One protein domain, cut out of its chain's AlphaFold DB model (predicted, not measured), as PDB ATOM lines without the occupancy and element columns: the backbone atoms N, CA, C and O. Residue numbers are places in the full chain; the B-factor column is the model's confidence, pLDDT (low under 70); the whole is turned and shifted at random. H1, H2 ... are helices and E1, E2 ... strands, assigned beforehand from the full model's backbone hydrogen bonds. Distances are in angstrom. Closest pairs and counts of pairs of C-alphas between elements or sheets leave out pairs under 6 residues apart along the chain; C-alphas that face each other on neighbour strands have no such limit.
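This is residues 242 to 289 and 422 to 507 of the 890 residues of an uncharacterized protein of Eimeria praecox (UniProt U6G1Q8). A small, strongly twisted five-stranded sheet, E1 to E5, has helix H4 packed slantwise on it, and the long helix H5 leads away from the sheet with H1 side by side with its far part. H4 and H5 run out from the sheet in nearly opposite directions and make the long axis; residues 284 to 289 of H4 stick out free. The 134 printed residues include five named helices and five named strands, in the order H1 H2 H3 H4 E1 E2 E3 E4 E5 H5; the sheet is antiparallel, in the order E4 E3 E2 E1 E5, and the class is mixed. The whole is loose, with a radius of gyration of the C-alphas of 18.1 A, and spans 70 by 35 by 28 A.

Find C-alpha 424 at (11.369, 4.494, 67.795), where E1 begins; it runs 23.0 A to residue 432. E2, residues 435 to 447, measures 27.6 A and bends by 95 degrees at residue 444. E3 is residues 452 to 457, E4 residues 462 to 465 and E5 residues 470 to 472. H5, residues 477 to 505, runs 42.0 A to C-alpha 505 at (-21.402, 31.355, 91.793). Look back to H1, residues 242 to 251, 14.8 A long from C-alpha 242 at (-17.994, 32.220, 84.564). H2, residues 254 to 257, and H3, residues 260 to 263, precede H4, residues 268 to 289, 31.7 A long.

E1 to E4 form a meander, each strand the antiparallel neighbour of the one before. In the hairpin of E1 and E2, find N 430 and O 437 at 2.8 A. E2 and E3, also a hairpin, have N 454 and O 445 at 2.9 A. In the hairpin of E3 and E4, N 453 and O 465 are 2.8 A apart. E5 pairs with E1 through N 427 and O 471, at 2.8 A. H4 is on the sheet at a height of 8.0 A, slantwise at 53 degrees to E1 on the local plane; its closest C-alphas to E1 are those of Arg 276 and Ala 424, 4.4 A apart. H5 only grazes the sheet, with residues 477 to 481. With residues 487 to 491 alone H5 touches H2, closest at the C-alphas of Phe 257 and Cys 487, 5.3 A. With residues 491 to 502 alone it touches H1, closest at the C-alphas of Ser 242 and Asn 502, 5.9 A, at a shallow tilt of 13 degrees, opposite ways. H3 is close to but not clearly touching H4, its Pro 260 and Pro 268 C-alphas 7.6 A apart. H4 and H5 are apart. In H4 and H5 every O i to N i+4 pair is within hydrogen-bond range, in H1 5 of 6; H2 and H3 are too short for such a pair.

The C-alphas farthest apart are those of Cys 289 and Leu 507, 70.2 A. Residues 290 to 421 are not printed, and C-alphas 289 and 422 stand 19.7 A apart across the cut. Of the links printed whole, none is long. The mean pLDDT of the printed part is 91.0; residues 242 to 243 and 422 are under 70.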
ATOM      1  N   SER A 242     -17.593  33.615  84.346       65.00
ATOM      2  CA  SER A 242     -17.994  32.220  84.564       65.00
ATOM      3  C   SER A 242     -18.568  31.508  83.326       65.00
ATOM      4  O   SER A 242     -18.363  30.303  83.161       65.00
ATOM      5  N   GLN A 243     -19.260  32.198  82.417       69.88
ATOM      6  CA  GLN A 243     -19.753  31.581  81.173       69.88
ATOM      7  C   GLN A 243     -18.620  31.389  80.150       69.88
ATOM      8  O   GLN A 243     -18.574  30.387  79.425       69.88
ATOM      9  N   CYS A 244     -17.649  32.307  80.146       78.06
ATOM     10  CA  CYS A 244     -16.464  32.235  79.294       78.06
ATOM     11  C   CYS A 244     -15.561  31.035  79.651       78.06
ATOM     12  O   CYS A 244     -15.076  30.336  78.757       78.06
ATOM     13  N   THR A 245     -15.376  30.725  80.942       77.06
ATOM     14  CA  THR A 245     -14.540  29.590  81.387       77.06
ATOM     15  C   THR A 245     -15.109  28.224  80.997       77.06
ATOM     16  O   THR A 245     -14.352  27.367  80.537       77.06
ATOM     17  N   LEU A 246     -16.424  28.008  81.125       80.19
ATOM     18  CA  LEU A 246     -17.066  26.741  80.740       80.19
ATOM     19  C   LEU A 246     -17.001  26.525  79.227       80.19
ATOM     20  O   LEU A 246     -16.622  25.444  78.774       80.19
ATOM     21  N   SER A 247     -17.268  27.578  78.451       83.19
ATOM     22  CA  SER A 247     -17.117  27.560  76.995       83.19
ATOM     23  C   SER A 247     -15.682  27.198  76.596       83.19
ATOM     24  O   SER A 247     -15.471  26.264  75.825       83.19
ATOM     25  N   ARG A 248     -14.678  27.859  77.192       87.25
ATOM     26  CA  ARG A 248     -13.256  27.544  76.973       87.25
ATOM     27  C   ARG A 248     -12.929  26.079  77.271       87.25
ATOM     28  O   ARG A 248     -12.334  25.428  76.420       87.25
ATOM     29  N   LEU A 249     -13.358  25.540  78.415       85.88
ATOM     30  CA  LEU A 249     -13.162  24.125  78.770       85.88
ATOM     31  C   LEU A 249     -13.839  23.160  77.779       85.88
ATOM     32  O   LEU A 249     -13.253  22.124  77.459       85.88
ATOM     33  N   LYS A 250     -15.029  23.493  77.249       87.75
ATOM     34  CA  LYS A 250     -15.706  22.672  76.226       87.75
ATOM     35  C   LYS A 250     -14.897  22.619  74.927       87.75
ATOM     36  O   LYS A 250     -14.842  21.555  74.316       87.75
ATOM     37  N   TYR A 251     -14.222  23.703  74.540       88.75
ATOM     38  CA  TYR A 251     -13.403  23.764  73.319       88.75
ATOM     39  C   TYR A 251     -11.926  23.385  73.502       88.75
ATOM     40  O   TYR A 251     -11.195  23.341  72.510       88.75
ATOM     41  N   LEU A 252     -11.464  23.072  74.720       88.81
ATOM     42  CA  LEU A 252     -10.112  22.540  74.899       88.81
ATOM     43  C   LEU A 252      -9.981  21.157  74.231       88.81
ATOM     44  O   LEU A 252     -10.849  20.295  74.417       88.81
ATOM     45  N   PRO A 253      -8.895  20.926  73.470       90.06
ATOM     46  CA  PRO A 253      -8.643  19.647  72.823       90.06
ATOM     47  C   PRO A 253      -8.276  18.587  73.870       90.06
ATOM     48  O   PRO A 253      -7.815  18.915  74.965       90.06
ATOM     49  N   LEU A 254      -8.480  17.307  73.551       90.62
ATOM     50  CA  LEU A 254      -8.401  16.228  74.542       90.62
ATOM     51  C   LEU A 254      -7.011  16.096  75.184       90.62
ATOM     52  O   LEU A 254      -6.904  15.732  76.352       90.62
ATOM     53  N   GLU A 255      -5.952  16.455  74.460       89.69
ATOM     54  CA  GLU A 255      -4.580  16.379  74.965       89.69
ATOM     55  C   GLU A 255      -4.238  17.508  75.950       89.69
ATOM     56  O   GLU A 255      -3.203  17.447  76.599       89.69
ATOM     57  N   ALA A 256      -5.107  18.511  76.130       90.12
ATOM     58  CA  ALA A 256      -4.998  19.432  77.266       90.12
ATOM     59  C   ALA A 256      -5.256  18.729  78.620       90.12
ATOM     60  O   ALA A 256      -4.982  19.304  79.669       90.12
ATOM     61  N   PHE A 257      -5.773  17.494  78.590       91.56
ATOM     62  CA  PHE A 257      -6.035  16.630  79.745       91.56
ATOM     63  C   PHE A 257      -5.092  15.402  79.795       91.56
ATOM     64  O   PHE A 257      -5.289  14.503  80.620       91.56
ATOM     65  N   ASP A 258      -4.080  15.353  78.918       91.56
ATOM     66  CA  ASP A 258      -3.014  14.341  78.886       91.56
ATOM     67  C   ASP A 258      -1.743  14.925  79.523       91.56
ATOM     68  O   ASP A 258      -0.937  15.573  78.861       91.56
ATOM     69  N   ILE A 259      -1.614  14.746  80.841       87.62
ATOM     70  CA  ILE A 259      -0.497  15.252  81.656       87.62
ATOM     71  C   ILE A 259       0.176  14.042  82.333       87.62
ATOM     72  O   ILE A 259      -0.174  13.734  83.474       87.62
ATOM     73  N   PRO A 260       1.052  13.285  81.638       83.69
ATOM     74  CA  PRO A 260       1.589  11.999  82.110       83.69
ATOM     75  C   PRO A 260       2.091  12.025  83.566       83.69
ATOM     76  O   PRO A 260       1.845  11.103  84.349       83.69
ATOM     77  N   GLU A 261       2.728  13.133  83.940       82.56
ATOM     78  CA  GLU A 261       3.409  13.364  85.213       82.56
ATOM     79  C   GLU A 261       2.441  13.371  86.410       82.56
ATOM     80  O   GLU A 261       2.791  12.934  87.510       82.56
ATOM     81  N   GLU A 262       1.195  13.820  86.213       78.19
ATOM     82  CA  GLU A 262       0.165  13.818  87.262       78.19
ATOM     83  C   GLU A 262      -0.251  12.395  87.663       78.19
ATOM     84  O   GLU A 262      -0.617  12.160  88.821       78.19
ATOM     85  N   TYR A 263      -0.158  11.448  86.724       70.06
ATOM     86  CA  TYR A 263      -0.662  10.076  86.854       70.06
ATOM     87  C   TYR A 263       0.434   9.058  87.186       70.06
ATOM     88  O   TYR A 263       0.136   7.880  87.371       70.06
ATOM     89  N   GLY A 264       1.689   9.507  87.313       81.25
ATOM     90  CA  GLY A 264       2.840   8.626  87.516       81.25
ATOM     91  C   GLY A 264       3.201   7.813  86.271       81.25
ATOM     92  O   GLY A 264       3.893   6.803  86.378       81.25
ATOM     93  N   GLU A 265       2.730   8.238  85.097       85.69
ATOM     94  CA  GLU A 265       3.200   7.708  83.825       85.69
ATOM     95  C   GLU A 265       4.597   8.282  83.534       85.69
ATOM     96  O   GLU A 265       4.944   9.376  83.984       85.69
ATOM     97  N   ALA A 266       5.424   7.537  82.800       89.75
ATOM     98  CA  ALA A 266       6.742   8.018  82.400       89.75
ATOM     99  C   ALA A 266       6.615   9.279  81.521       89.75
ATOM    100  O   ALA A 266       5.661   9.387  80.741       89.75
ATOM    101  N   SER A 267       7.576  10.208  81.628       93.69
ATOM    102  CA  SER A 267       7.573  11.433  80.816       93.69
ATOM    103  C   SER A 267       7.580  11.104  79.312       93.69
ATOM    104  O   SER A 267       8.009  10.009  78.924       93.69
ATOM    105  N   PRO A 268       7.141  12.021  78.437       93.38
ATOM    106  CA  PRO A 268       7.154  11.813  76.988       93.38
ATOM    107  C   PRO A 268       8.523  11.378  76.434       93.38
ATOM    108  O   PRO A 268       8.586  10.498  75.574       93.38
ATOM    109  N   GLU A 269       9.617  11.914  76.978       94.31
ATOM    110  CA  GLU A 269      10.993  11.527  76.656       94.31
ATOM    111  C   GLU A 269      11.326  10.119  77.163       94.31
ATOM    112  O   GLU A 269      11.904   9.320  76.431       94.31
ATOM    113  N   ALA A 270      10.931   9.771  78.390       94.56
ATOM    114  CA  ALA A 270      11.150   8.433  78.938       94.56
ATOM    115  C   ALA A 270      10.344   7.353  78.182       94.56
ATOM    116  O   ALA A 270      10.837   6.242  77.972       94.56
ATOM    117  N   LEU A 271       9.138   7.683  77.703       93.75
ATOM    118  CA  LEU A 271       8.357   6.832  76.796       93.75
ATOM    119  C   LEU A 271       9.053   6.668  75.442       93.75
ATOM    120  O   LEU A 271       9.105   5.552  74.924       93.75
ATOM    121  N   LEU A 272       9.634   7.743  74.895       95.56
ATOM    122  CA  LEU A 272      10.439   7.679  73.676       95.56
ATOM    123  C   LEU A 272      11.649   6.754  73.865       95.56
ATOM    124  O   LEU A 272      11.811   5.823  73.082       95.56
ATOM    125  N   GLN A 273      12.444   6.929  74.927       95.44
ATOM    126  CA  GLN A 273      13.611   6.076  75.192       95.44
ATOM    127  C   GLN A 273      13.225   4.603  75.397       95.44
ATOM    128  O   GLN A 273      13.864   3.712  74.833       95.44
ATOM    129  N   ARG A 274      12.123   4.324  76.110       95.38
ATOM    130  CA  ARG A 274      11.568   2.964  76.199       95.38
ATOM    131  C   ARG A 274      11.189   2.409  74.823       95.38
ATOM    132  O   ARG A 274      11.455   1.241  74.543       95.38
ATOM    133  N   CYS A 275      10.592   3.231  73.961       96.12
ATOM    134  CA  CYS A 275      10.233   2.836  72.602       96.12
ATOM    135  C   CYS A 275      11.467   2.452  71.780       96.12
ATOM    136  O   CYS A 275      11.478   1.378  71.178       96.12
ATOM    137  N   ARG A 276      12.523   3.276  71.811       95.94
ATOM    138  CA  ARG A 276      13.811   2.992  71.153       95.94
ATOM    139  C   ARG A 276      14.400   1.659  71.622       95.94
ATOM    140  O   ARG A 276      14.749   0.810  70.803       95.94
ATOM    141  N   PHE A 277      14.426   1.439  72.939       95.38
ATOM    142  CA  PHE A 277      14.929   0.211  73.557       95.38
ATOM    143  C   PHE A 277      14.135  -1.038  73.137       95.38
ATOM    144  O   PHE A 277      14.729  -2.034  72.720       95.38
ATOM    145  N   GLU A 278      12.798  -0.999  73.167       95.62
ATOM    146  CA  GLU A 278      11.983  -2.138  72.723       95.62
ATOM    147  C   GLU A 278      12.083  -2.392  71.208       95.62
ATOM    148  O   GLU A 278      12.122  -3.553  70.791       95.62
ATOM    149  N   CYS A 279      12.203  -1.349  70.377       95.12
ATOM    150  CA  CYS A 279      12.479  -1.505  68.942       95.12
ATOM    151  C   CYS A 279      13.829  -2.196  68.712       95.12
ATOM    152  O   CYS A 279      13.922  -3.155  67.942       95.12
ATOM    153  N   GLN A 280      14.872  -1.765  69.427       94.75
ATOM    154  CA  GLN A 280      16.198  -2.371  69.366       94.75
ATOM    155  C   GLN A 280      16.167  -3.848  69.789       94.75
ATOM    156  O   GLN A 280      16.714  -4.693  69.077       94.75
ATOM    157  N   GLN A 281      15.473  -4.195  70.881       94.75
ATOM    158  CA  GLN A 281      15.311  -5.591  71.305       94.75
ATOM    159  C   GLN A 281      14.592  -6.448  70.253       94.75
ATOM    160  O   GLN A 281      15.047  -7.554  69.952       94.75
ATOM    161  N   ARG A 282      13.509  -5.946  69.642       93.94
ATOM    162  CA  ARG A 282      12.798  -6.659  68.562       93.94
ATOM    163  C   ARG A 282      13.704  -6.891  67.358       93.94
ATOM    164  O   ARG A 282      13.765  -8.011  66.854       93.94
ATOM    165  N   ARG A 283      14.466  -5.875  66.943       93.12
ATOM    166  CA  ARG A 283      15.441  -5.971  65.842       93.12
ATOM    167  C   ARG A 283      16.537  -6.999  66.138       93.12
ATOM    168  O   ARG A 283      16.884  -7.780  65.253       93.12
ATOM    169  N   LEU A 284      17.043  -7.058  67.372       93.62
ATOM    170  CA  LEU A 284      18.010  -8.079  67.799       93.62
ATOM    171  C   LEU A 284      17.401  -9.492  67.790       93.62
ATOM    172  O   LEU A 284      18.024 -10.407  67.255       93.62
ATOM    173  N   LYS A 285      16.169  -9.661  68.289       94.94
ATOM    174  CA  LYS A 285      15.448 -10.948  68.281       94.94
ATOM    175  C   LYS A 285      15.165 -11.453  66.859       94.94
ATOM    176  O   LYS A 285      15.363 -12.627  66.573       94.94
ATOM    177  N   MET A 286      14.770 -10.568  65.942       91.69
ATOM    178  CA  MET A 286      14.583 -10.929  64.529       91.69
ATOM    179  C   MET A 286      15.903 -11.369  63.872       91.69
ATOM    180  O   MET A 286      15.923 -12.346  63.127       91.69
ATOM    181  N   ARG A 287      17.023 -10.698  64.192       93.50
ATOM    182  CA  ARG A 287      18.365 -11.056  63.693       93.50
ATOM    183  C   ARG A 287      18.897 -12.380  64.256       93.50
ATOM    184  O   ARG A 287      19.640 -13.064  63.554       93.50
ATOM    185  N   SER A 288      18.571 -12.749  65.498       93.00
ATOM    186  CA  SER A 288      18.983 -14.048  66.048       93.00
ATOM    187  C   SER A 288      18.180 -15.195  65.428       93.00
ATOM    188  O   SER A 288      18.781 -16.177  64.990       93.00
ATOM    189  N   CYS A 289      16.861 -15.036  65.266       90.06
ATOM    190  CA  CYS A 289      16.024 -16.007  64.555       90.06
ATOM    191  C   CYS A 289      16.494 -16.244  63.107       90.06
ATOM    192  O   CYS A 289      16.554 -17.393  62.673       90.06
ATOM    193  N   GLY A 422      18.295   4.342  68.506       69.81
ATOM    194  CA  GLY A 422      17.471   3.360  67.786       69.81
ATOM    195  C   GLY A 422      16.076   3.838  67.389       69.81
ATOM    196  O   GLY A 422      15.297   4.193  68.261       69.81
ATOM    197  N   GLU A 423      15.752   3.800  66.093       87.81
ATOM    198  CA  GLU A 423      14.462   4.245  65.538       87.81
ATOM    199  C   GLU A 423      13.268   3.795  66.402       87.81
ATOM    200  O   GLU A 423      12.991   2.601  66.533       87.81
ATOM    201  N   ALA A 424      12.558   4.759  66.996       95.62
ATOM    202  CA  ALA A 424      11.369   4.494  67.795       95.62
ATOM    203  C   ALA A 424      10.160   4.293  66.876       95.62
ATOM    204  O   ALA A 424       9.498   5.248  66.473       95.62
ATOM    205  N   GLU A 425       9.872   3.042  66.538       97.00
ATOM    206  CA  GLU A 425       8.688   2.667  65.769       97.00
ATOM    207  C   GLU A 425       7.407   2.908  66.584       97.00
ATOM    208  O   GLU A 425       7.301   2.553  67.760       97.00
ATOM    209  N   ALA A 426       6.405   3.498  65.946       97.75
ATOM    210  CA  ALA A 426       5.096   3.767  66.519       97.75
ATOM    211  C   ALA A 426       4.024   3.719  65.422       97.75
ATOM    212  O   ALA A 426       4.319   3.554  64.238       97.75
ATOM    213  N   GLU A 427       2.770   3.897  65.808       97.69
ATOM    214  CA  GLU A 427       1.666   4.136  64.888       97.69
ATOM    215  C   GLU A 427       0.967   5.443  65.250       97.69
ATOM    216  O   GLU A 427       0.575   5.656  66.400       97.69
ATOM    217  N   VAL A 428       0.776   6.308  64.258       97.50
ATOM    218  CA  VAL A 428       0.089   7.587  64.412       97.50
ATOM    219  C   VAL A 428      -1.333   7.508  63.873       97.50
ATOM    220  O   VAL A 428      -1.575   6.993  62.781       97.50
ATOM    221  N   LEU A 429      -2.279   8.025  64.650       96.25
ATOM    222  CA  LEU A 429      -3.676   8.155  64.271       96.25
ATOM    223  C   LEU A 429      -3.809   9.248  63.200       96.25
ATOM    224  O   LEU A 429      -3.505  10.419  63.438       96.25
ATOM    225  N   HIS A 430      -4.252   8.859  62.010       94.25
ATOM    226  CA  HIS A 430      -4.313   9.696  60.817       94.25
ATOM    227  C   HIS A 430      -5.669   9.528  60.124       94.25
ATOM    228  O   HIS A 430      -6.202   8.422  60.024       94.25
ATOM    229  N   PHE A 431      -6.251  10.637  59.675       93.06
ATOM    230  CA  PHE A 431      -7.532  10.638  58.981       93.06
ATOM    231  C   PHE A 431      -7.331  10.398  57.478       93.06
ATOM    232  O   PHE A 431      -6.787  11.250  56.772       93.06
ATOM    233  N   VAL A 432      -7.787   9.244  56.987       92.44
ATOM    234  CA  VAL A 432      -7.665   8.812  55.588       92.44
ATOM    235  C   VAL A 432      -9.041   8.415  55.059       92.44
ATOM    236  O   VAL A 432      -9.724   7.578  55.649       92.44
ATOM    237  N   GLY A 433      -9.453   9.011  53.937       89.62
ATOM    238  CA  GLY A 433     -10.630   8.570  53.174       89.62
ATOM    239  C   GLY A 433     -11.956   8.544  53.949       89.62
ATOM    240  O   GLY A 433     -12.803   7.720  53.630       89.62
ATOM    241  N   ASN A 434     -12.124   9.423  54.946       94.81
ATOM    242  CA  ASN A 434     -13.248   9.517  55.900       94.81
ATOM    243  C   ASN A 434     -13.158   8.648  57.172       94.81
ATOM    244  O   ASN A 434     -14.090   8.664  57.974       94.81
ATOM    245  N   SER A 435     -12.049   7.946  57.417       95.06
ATOM    246  CA  SER A 435     -11.854   7.150  58.640       95.06
ATOM    247  C   SER A 435     -10.565   7.507  59.382       95.06
ATOM    248  O   SER A 435      -9.565   7.905  58.782       95.06
ATOM    249  N   TRP A 436     -10.576   7.362  60.708       93.81
ATOM    250  CA  TRP A 436      -9.361   7.431  61.518       93.81
ATOM    251  C   TRP A 436      -8.657   6.075  61.484       93.81
ATOM    252  O   TRP A 436      -9.216   5.066  61.907       93.81
ATOM    253  N   THR A 437      -7.426   6.059  60.985       95.75
ATOM    254  CA  THR A 437      -6.612   4.854  60.794       95.75
ATOM    255  C   THR A 437      -5.261   5.019  61.475       95.75
ATOM    256  O   THR A 437      -4.749   6.130  61.604       95.75
ATOM    257  N   HIS A 438      -4.671   3.921  61.936       96.12
ATOM    258  CA  HIS A 438      -3.316   3.933  62.476       96.12
ATOM    259  C   HIS A 438      -2.309   3.676  61.352       96.12
ATOM    260  O   HIS A 438      -2.349   2.631  60.704       96.12
ATOM    261  N   ILE A 439      -1.408   4.631  61.118       97.06
ATOM    262  CA  ILE A 439      -0.349   4.532  60.108       97.06
ATOM    263  C   ILE A 439       0.999   4.358  60.821       97.06
ATOM    264  O   ILE A 439       1.317   5.168  61.694       97.06
ATOM    265  N   PRO A 440       1.824   3.357  60.461       97.31
ATOM    266  CA  PRO A 440       3.158   3.208  61.031       97.31
ATOM    267  C   PRO A 440       4.056   4.422  60.754       97.31
ATOM    268  O   PRO A 440       4.111   4.930  59.630       97.31
ATOM    269  N   CYS A 441       4.798   4.849  61.770       97.62
ATOM    270  CA  CYS A 441       5.706   5.991  61.742       97.62
ATOM    271  C   CYS A 441       6.957   5.739  62.596       97.62
ATOM    272  O   CYS A 441       6.943   4.912  63.507       97.62
ATOM    273  N   VAL A 442       8.023   6.498  62.347       97.62
ATOM    274  CA  VAL A 442       9.213   6.556  63.207       97.62
ATOM    275  C   VAL A 442       9.184   7.864  63.990       97.62
ATOM    276  O   VAL A 442       9.059   8.934  63.397       97.62
ATOM    277  N   ILE A 443       9.293   7.798  65.314       97.81
ATOM    278  CA  ILE A 443       9.430   8.978  66.170       97.81
ATOM    279  C   ILE A 443      10.894   9.420  66.150       97.81
ATOM    280  O   ILE A 443      11.782   8.672  66.561       97.81
ATOM    281  N   LEU A 444      11.135  10.644  65.685       96.12
ATOM    282  CA  LEU A 444      12.469  11.232  65.578       96.12
ATOM    283  C   LEU A 444      12.907  11.799  66.935       96.12
ATOM    284  O   LEU A 444      13.907  11.365  67.515       96.12
ATOM    285  N   ARG A 445      12.115  12.739  67.463       96.06
ATOM    286  CA  ARG A 445      12.341  13.423  68.744       96.06
ATOM    287  C   ARG A 445      11.028  13.864  69.390       96.06
ATOM    288  O   ARG A 445       9.983  13.906  68.739       96.06
ATOM    289  N   TYR A 446      11.098  14.206  70.671       96.88
ATOM    290  CA  TYR A 446      10.044  14.926  71.379       96.88
ATOM    291  C   TYR A 446      10.470  16.388  71.553       96.88
ATOM    292  O   TYR A 446      11.541  16.668  72.085       96.88
ATOM    293  N   ASP A 447       9.635  17.303  71.073       96.38
ATOM    294  CA  ASP A 447       9.715  18.739  71.308       96.38
ATOM    295  C   ASP A 447       8.952  19.057  72.603       96.38
ATOM    296  O   ASP A 447       7.716  18.988  72.658       96.38
ATOM    297  N   ASN A 448       9.706  19.391  73.651       93.94
ATOM    298  CA  ASN A 448       9.169  19.720  74.969       93.94
ATOM    299  C   ASN A 448       8.543  21.129  75.023       93.94
ATOM    300  O   ASN A 448       7.613  21.353  75.798       93.94
ATOM    301  N   GLU A 449       8.971  22.062  74.164       94.00
ATOM    302  CA  GLU A 449       8.389  23.408  74.084       94.00
ATOM    303  C   GLU A 449       6.962  23.340  73.528       94.00
ATOM    304  O   GLU A 449       6.022  23.892  74.106       94.00
ATOM    305  N   GLN A 450       6.766  22.589  72.440       93.94
ATOM    306  CA  GLN A 450       5.444  22.388  71.833       93.94
ATOM    307  C   GLN A 450       4.619  21.275  72.493       93.94
ATOM    308  O   GLN A 450       3.413  21.168  72.227       93.94
ATOM    309  N   ARG A 451       5.257  20.432  73.315       93.56
ATOM    310  CA  ARG A 451       4.732  19.161  73.842       93.56
ATOM    311  C   ARG A 451       4.224  18.236  72.733       93.56
ATOM    312  O   ARG A 451       3.073  17.781  72.735       93.56
ATOM    313  N   ARG A 452       5.074  18.007  71.729       96.50
ATOM    314  CA  ARG A 452       4.762  17.216  70.527       96.50
ATOM    315  C   ARG A 452       5.897  16.272  70.173       96.50
ATOM    316  O   ARG A 452       7.063  16.580  70.351       96.50
ATOM    317  N   PHE A 453       5.545  15.139  69.595       97.31
ATOM    318  CA  PHE A 453       6.480  14.244  68.938       97.31
ATOM    319  C   PHE A 453       6.612  14.635  67.470       97.31
ATOM    320  O   PHE A 453       5.607  14.803  66.776       97.31
ATOM    321  N   GLU A 454       7.844  14.749  66.993       97.56
ATOM    322  CA  GLU A 454       8.138  14.777  65.567       97.56
ATOM    323  C   GLU A 454       8.211  13.345  65.053       97.56
ATOM    324  O   GLU A 454       9.010  12.538  65.536       97.56
ATOM    325  N   VAL A 455       7.360  13.027  64.081       97.88
ATOM    326  CA  VAL A 455       7.252  11.687  63.506       97.88
ATOM    327  C   VAL A 455       7.406  11.731  61.996       97.88
ATOM    328  O   VAL A 455       6.860  12.611  61.330       97.88
ATOM    329  N   GLN A 456       8.125  10.754  61.460       97.50
ATOM    330  CA  GLN A 456       8.234  10.500  60.034       97.50
ATOM    331  C   GLN A 456       7.302   9.349  59.655       97.50
ATOM    332  O   GLN A 456       7.400   8.242  60.188       97.50
ATOM    333  N   LEU A 457       6.370   9.617  58.748       97.12
ATOM    334  CA  LEU A 457       5.512   8.609  58.129       97.12
ATOM    335  C   LEU A 457       6.298   7.777  57.094       97.12
ATOM    336  O   LEU A 457       7.360   8.182  56.624       97.12
ATOM    337  N   ARG A 458       5.761   6.612  56.699       94.31
ATOM    338  CA  ARG A 458       6.385   5.719  55.694       94.31
ATOM    339  C   ARG A 458       6.558   6.327  54.295       94.31
ATOM    340  O   ARG A 458       7.374   5.830  53.530       94.31
ATOM    341  N   ASP A 459       5.794   7.361  53.961       94.56
ATOM    342  CA  ASP A 459       5.922   8.151  52.728       94.56
ATOM    343  C   ASP A 459       7.044   9.211  52.808       94.56
ATOM    344  O   ASP A 459       7.276   9.940  51.848       94.56
ATOM    345  N   GLY A 460       7.733   9.311  53.951       95.81
ATOM    346  CA  GLY A 460       8.737  10.332  54.245       95.81
ATOM    347  C   GLY A 460       8.166  11.617  54.854       95.81
ATOM    348  O   GLY A 460       8.947  12.456  55.306       95.81
ATOM    349  N   THR A 461       6.837  11.774  54.925       96.56
ATOM    350  CA  THR A 461       6.184  12.990  55.428       96.56
ATOM    351  C   THR A 461       6.457  13.183  56.921       96.56
ATOM    352  O   THR A 461       6.119  12.334  57.749       96.56
ATOM    353  N   LEU A 462       7.008  14.344  57.279       97.19
ATOM    354  CA  LEU A 462       7.210  14.758  58.668       97.19
ATOM    355  C   LEU A 462       5.934  15.384  59.245       97.19
ATOM    356  O   LEU A 462       5.304  16.228  58.606       97.19
ATOM    357  N   LYS A 463       5.553  14.997  60.467       97.25
ATOM    358  CA  LYS A 463       4.409  15.564  61.200       97.25
ATOM    359  C   LYS A 463       4.747  15.806  62.667       97.25
ATOM    360  O   LYS A 463       5.404  14.984  63.297       97.25
ATOM    361  N   THR A 464       4.229  16.897  63.236       97.31
ATOM    362  CA  THR A 464       4.215  17.108  64.691       97.31
ATOM    363  C   THR A 464       2.888  16.613  65.259       97.31
ATOM    364  O   THR A 464       1.820  17.111  64.899       97.31
ATOM    365  N   VAL A 465       2.930  15.618  66.143       97.00
ATOM    366  CA  VAL A 465       1.729  15.001  66.726       97.00
ATOM    367  C   VAL A 465       1.808  14.938  68.240       97.00
ATOM    368  O   VAL A 465       2.880  14.913  68.836       97.00
ATOM    369  N   ARG A 466       0.649  14.947  68.893       95.56
ATOM    370  CA  ARG A 466       0.561  14.844  70.351       95.56
ATOM    371  C   ARG A 466       0.484  13.387  70.794       95.56
ATOM    372  O   ARG A 466       0.072  12.517  70.033       95.56
ATOM    373  N   ARG A 467       0.823  13.147  72.060       95.19
ATOM    374  CA  ARG A 467       0.898  11.820  72.687       95.19
ATOM    375  C   ARG A 467      -0.357  10.953  72.504       95.19
ATOM    376  O   ARG A 467      -0.219   9.775  72.191       95.19
ATOM    377  N   LEU A 468      -1.570  11.504  72.636       95.06
ATOM    378  CA  LEU A 468      -2.811  10.732  72.426       95.06
ATOM    379  C   LEU A 468      -2.965  10.182  71.001       95.06
ATOM    380  O   LEU A 468      -3.539   9.109  70.831       95.06
ATOM    381  N   ALA A 469      -2.427  10.875  69.993       96.38
ATOM    382  CA  ALA A 469      -2.464  10.422  68.605       96.38
ATOM    383  C   ALA A 469      -1.440   9.311  68.308       96.38
ATOM    384  O   ALA A 469      -1.473   8.745  67.222       96.38
ATOM    385  N   LEU A 470      -0.541   8.986  69.243       97.00
ATOM    386  CA  LEU A 470       0.459   7.934  69.086       97.00
ATOM    387  C   LEU A 470       0.096   6.665  69.856       97.00
ATOM    388  O   LEU A 470      -0.369   6.723  70.998       97.00
ATOM    389  N   ARG A 471       0.393   5.523  69.231       97.06
ATOM    390  CA  ARG A 471       0.580   4.218  69.869       97.06
ATOM    391  C   ARG A 471       2.050   3.840  69.739       97.06
ATOM    392  O   ARG A 471       2.530   3.640  68.626       97.06
ATOM    393  N   PHE A 472       2.777   3.757  70.846       97.00
ATOM    394  CA  PHE A 472       4.163   3.277  70.813       97.00
ATOM    395  C   PHE A 472       4.192   1.782  70.462       97.00
ATOM    396  O   PHE A 472       3.252   1.066  70.799       97.00
ATOM    397  N   CYS A 473       5.258   1.263  69.841       95.31
ATOM    398  CA  CYS A 473       5.308  -0.160  69.459       95.31
ATOM    399  C   CYS A 473       5.126  -1.136  70.640       95.31
ATOM    400  O   CYS A 473       4.734  -2.289  70.442       95.31
ATOM    401  N   PHE A 474       5.450  -0.700  71.861       94.38
ATOM    402  CA  PHE A 474       5.304  -1.451  73.112       94.38
ATOM    403  C   PHE A 474       3.927  -1.341  73.755       94.38
ATOM    404  O   PHE A 474       3.622  -2.070  74.696       94.38
ATOM    405  N   GLU A 475       3.107  -0.411  73.281       94.56
ATOM    406  CA  GLU A 475       1.802  -0.134  73.840       94.56
ATOM    407  C   GLU A 475       0.746  -1.005  73.141       94.56
ATOM    408  O   GLU A 475       0.432  -0.764  71.972       94.56
ATOM    409  N   PRO A 476       0.170  -2.019  73.817       94.50
ATOM    410  CA  PRO A 476      -0.938  -2.769  73.247       94.50
ATOM    411  C   PRO A 476      -2.158  -1.842  73.061       94.50
ATOM    412  O   PRO A 476      -2.337  -0.903  73.848       94.50
ATOM    413  N   PRO A 477      -3.034  -2.097  72.067       93.81
ATOM    414  CA  PRO A 477      -4.144  -1.202  71.717       93.81
ATOM    415  C   PRO A 477      -5.038  -0.811  72.904       93.81
ATOM    416  O   PRO A 477      -5.509   0.321  72.993       93.81
ATOM    417  N   GLN A 478      -5.221  -1.731  73.855       94.50
ATOM    418  CA  GLN A 478      -6.030  -1.532  75.053       94.50
ATOM    419  C   GLN A 478      -5.457  -0.449  75.980       94.50
ATOM    420  O   GLN A 478      -6.235   0.303  76.563       94.50
ATOM    421  N   LEU A 479      -4.127  -0.318  76.108       90.81
ATOM    422  CA  LEU A 479      -3.521   0.730  76.943       90.81
ATOM    423  C   LEU A 479      -3.679   2.117  76.309       90.81
ATOM    424  O   LEU A 479      -4.035   3.066  77.010       90.81
ATOM    425  N   GLN A 480      -3.545   2.228  74.983       93.38
ATOM    426  CA  GLN A 480      -3.828   3.485  74.287       93.38
ATOM    427  C   GLN A 480      -5.302   3.885  74.459       93.38
ATOM    428  O   GLN A 480      -5.604   5.037  74.782       93.38
ATOM    429  N   GLN A 481      -6.229   2.932  74.306       92.38
ATOM    430  CA  GLN A 481      -7.657   3.174  74.512       92.38
ATOM    431  C   GLN A 481      -7.965   3.576  75.964       92.38
ATOM    432  O   GLN A 481      -8.754   4.495  76.186       92.38
ATOM    433  N   GLN A 482      -7.300   2.967  76.955       92.00
ATOM    434  CA  GLN A 482      -7.384   3.380  78.360       92.00
ATOM    435  C   GLN A 482      -6.857   4.806  78.578       92.00
ATOM    436  O   GLN A 482      -7.523   5.580  79.266       92.00
ATOM    437  N   ARG A 483      -5.734   5.203  77.957       91.94
ATOM    438  CA  ARG A 483      -5.216   6.585  78.017       91.94
ATOM    439  C   ARG A 483      -6.224   7.589  77.437       91.94
ATOM    440  O   ARG A 483      -6.508   8.608  78.069       91.94
ATOM    441  N   ILE A 484      -6.818   7.288  76.279       92.56
ATOM    442  CA  ILE A 484      -7.851   8.127  75.640       92.56
ATOM    443  C   ILE A 484      -9.110   8.219  76.522       92.56
ATOM    444  O   ILE A 484      -9.636   9.315  76.749       92.56
ATOM    445  N   ALA A 485      -9.574   7.096  77.077       92.56
ATOM    446  CA  ALA A 485     -10.721   7.053  77.983       92.56
ATOM    447  C   ALA A 485     -10.461   7.828  79.287       92.56
ATOM    448  O   ALA A 485     -11.328   8.572  79.746       92.56
ATOM    449  N   ALA A 486      -9.254   7.728  79.855       90.56
ATOM    450  CA  ALA A 486      -8.844   8.493  81.029       90.56
ATOM    451  C   ALA A 486      -8.875  10.005  80.756       90.56
ATOM    452  O   ALA A 486      -9.494  10.745  81.520       90.56
ATOM    453  N   CYS A 487      -8.309  10.466  79.636       93.19
ATOM    454  CA  CYS A 487      -8.361  11.882  79.248       93.19
ATOM    455  C   CYS A 487      -9.803  12.359  78.999       93.19
ATOM    456  O   CYS A 487     -10.170  13.468  79.391       93.19
ATOM    457  N   THR A 488     -10.654  11.502  78.427       92.88
ATOM    458  CA  THR A 488     -12.080  11.795  78.200       92.88
ATOM    459  C   THR A 488     -12.840  11.945  79.520       92.88
ATOM    460  O   THR A 488     -13.596  12.902  79.699       92.88
ATOM    461  N   ASN A 489     -12.581  11.060  80.484       91.00
ATOM    462  CA  ASN A 489     -13.149  11.142  81.826       91.00
ATOM    463  C   ASN A 489     -12.658  12.386  82.587       91.00
ATOM    464  O   ASN A 489     -13.472  13.053  83.224       91.00
ATOM    465  N   ARG A 490     -11.374  12.761  82.470       89.94
ATOM    466  CA  ARG A 490     -10.828  14.007  83.049       89.94
ATOM    467  C   ARG A 490     -11.491  15.251  82.458       89.94
ATOM    468  O   ARG A 490     -11.889  16.138  83.208       89.94
ATOM    469  N   ARG A 491     -11.676  15.305  81.131       93.75
ATOM    470  CA  ARG A 491     -12.397  16.401  80.459       93.75
ATOM    471  C   ARG A 491     -13.840  16.506  80.953       93.75
ATOM    472  O   ARG A 491     -14.282  17.605  81.278       93.75
ATOM    473  N   ARG A 492     -14.547  15.376  81.089       90.12
ATOM    474  CA  ARG A 492     -15.895  15.328  81.685       90.12
ATOM    475  C   ARG A 492     -15.889  15.856  83.123       90.12
ATOM    476  O   ARG A 492     -16.646  16.763  83.431       90.12
ATOM    477  N   GLN A 493     -14.983  15.373  83.970       87.81
ATOM    478  CA  GLN A 493     -14.842  15.802  85.367       87.81
ATOM    479  C   GLN A 493     -14.520  17.300  85.501       87.81
ATOM    480  O   GLN A 493     -15.057  17.969  86.384       87.81
ATOM    481  N   ALA A 494     -13.681  17.852  84.618       87.31
ATOM    482  CA  ALA A 494     -13.385  19.283  84.565       87.31
ATOM    483  C   ALA A 494     -14.611  20.114  84.147       87.31
ATOM    484  O   ALA A 494     -14.862  21.168  84.734       87.31
ATOM    485  N   LEU A 495     -15.410  19.621  83.192       87.19
ATOM    486  CA  LEU A 495     -16.679  20.238  82.795       87.19
ATOM    487  C   LEU A 495     -17.719  20.178  83.923       87.19
ATOM    488  O   LEU A 495     -18.263  21.223  84.269       87.19
ATOM    489  N   THR A 496     -17.934  19.022  84.563       83.69
ATOM    490  CA  THR A 496     -18.824  18.889  85.733       83.69
ATOM    491  C   THR A 496     -18.370  19.810  86.873       83.69
ATOM    492  O   THR A 496     -19.195  20.490  87.485       83.69
ATOM    493  N   ARG A 497     -17.054  19.927  87.123       83.25
ATOM    494  CA  ARG A 497     -16.499  20.877  88.103       83.25
ATOM    495  C   ARG A 497     -16.807  22.327  87.738       83.25
ATOM    496  O   ARG A 497     -17.236  23.074  88.613       83.25
ATOM    497  N   GLN A 498     -16.596  22.742  86.489       85.44
ATOM    498  CA  GLN A 498     -16.891  24.116  86.079       85.44
ATOM    499  C   GLN A 498     -18.393  24.404  86.106       85.44
ATOM    500  O   GLN A 498     -18.787  25.485  86.530       85.44
ATOM    501  N   HIS A 499     -19.229  23.440  85.719       82.06
ATOM    502  CA  HIS A 499     -20.678  23.554  85.843       82.06
ATOM    503  C   HIS A 499     -21.082  23.748  87.306       82.06
ATOM    504  O   HIS A 499     -21.837  24.666  87.605       82.06
ATOM    505  N   PHE A 500     -20.543  22.946  88.229       80.31
ATOM    506  CA  PHE A 500     -20.793  23.104  89.662       80.31
ATOM    507  C   PHE A 500     -20.343  24.477  90.181       80.31
ATOM    508  O   PHE A 500     -21.113  25.148  90.861       80.31
ATOM    509  N   LEU A 501     -19.137  24.936  89.821       79.31
ATOM    510  CA  LEU A 501     -18.647  26.271  90.189       79.31
ATOM    511  C   LEU A 501     -19.552  27.384  89.647       79.31
ATOM    512  O   LEU A 501     -19.871  28.317  90.374       79.31
ATOM    513  N   ASN A 502     -20.007  27.271  88.399       81.00
ATOM    514  CA  ASN A 502     -20.934  28.225  87.800       81.00
ATOM    515  C   ASN A 502     -22.303  28.203  88.494       81.00
ATOM    516  O   ASN A 502     -22.877  29.264  88.714       81.00
ATOM    517  N   SER A 503     -22.803  27.026  88.884       76.19
ATOM    518  CA  SER A 503     -24.038  26.892  89.664       76.19
ATOM    519  C   SER A 503     -23.907  27.512  91.058       76.19
ATOM    520  O   SER A 503     -24.812  28.216  91.484       76.19
ATOM    521  N   VAL A 504     -22.782  27.302  91.753       74.25
ATOM    522  CA  VAL A 504     -22.519  27.901  93.075       74.25
ATOM    523  C   VAL A 504     -22.375  29.421  92.979       74.25
ATOM    524  O   VAL A 504     -22.986  30.133  93.766       74.25
ATOM    525  N   ASN A 505     -21.626  29.920  91.993       75.06
ATOM    526  CA  ASN A 505     -21.402  31.355  91.793       75.06
ATOM    527  C   ASN A 505     -22.631  32.091  91.227       75.06
ATOM    528  O   ASN A 505     -22.704  33.311  91.328       75.06
ATOM    529  N   GLY A 506     -23.566  31.373  90.594       75.06
ATOM    530  CA  GLY A 506     -24.826  31.921  90.081       75.06
ATOM    531  C   GLY A 506     -25.946  31.999  91.123       75.06
ATOM    532  O   GLY A 506     -26.980  32.610  90.857       75.06
ATOM    533  N   LEU A 507     -25.766  31.395  92.300       74.88
ATOM    534  CA  LEU A 507     -26.669  31.591  93.431       74.88
ATOM    535  C   LEU A 507     -26.388  32.961  94.070       74.88
ATOM    536  O   LEU A 507     -25.223  33.324  94.240       74.88
TER     537      LEU A 507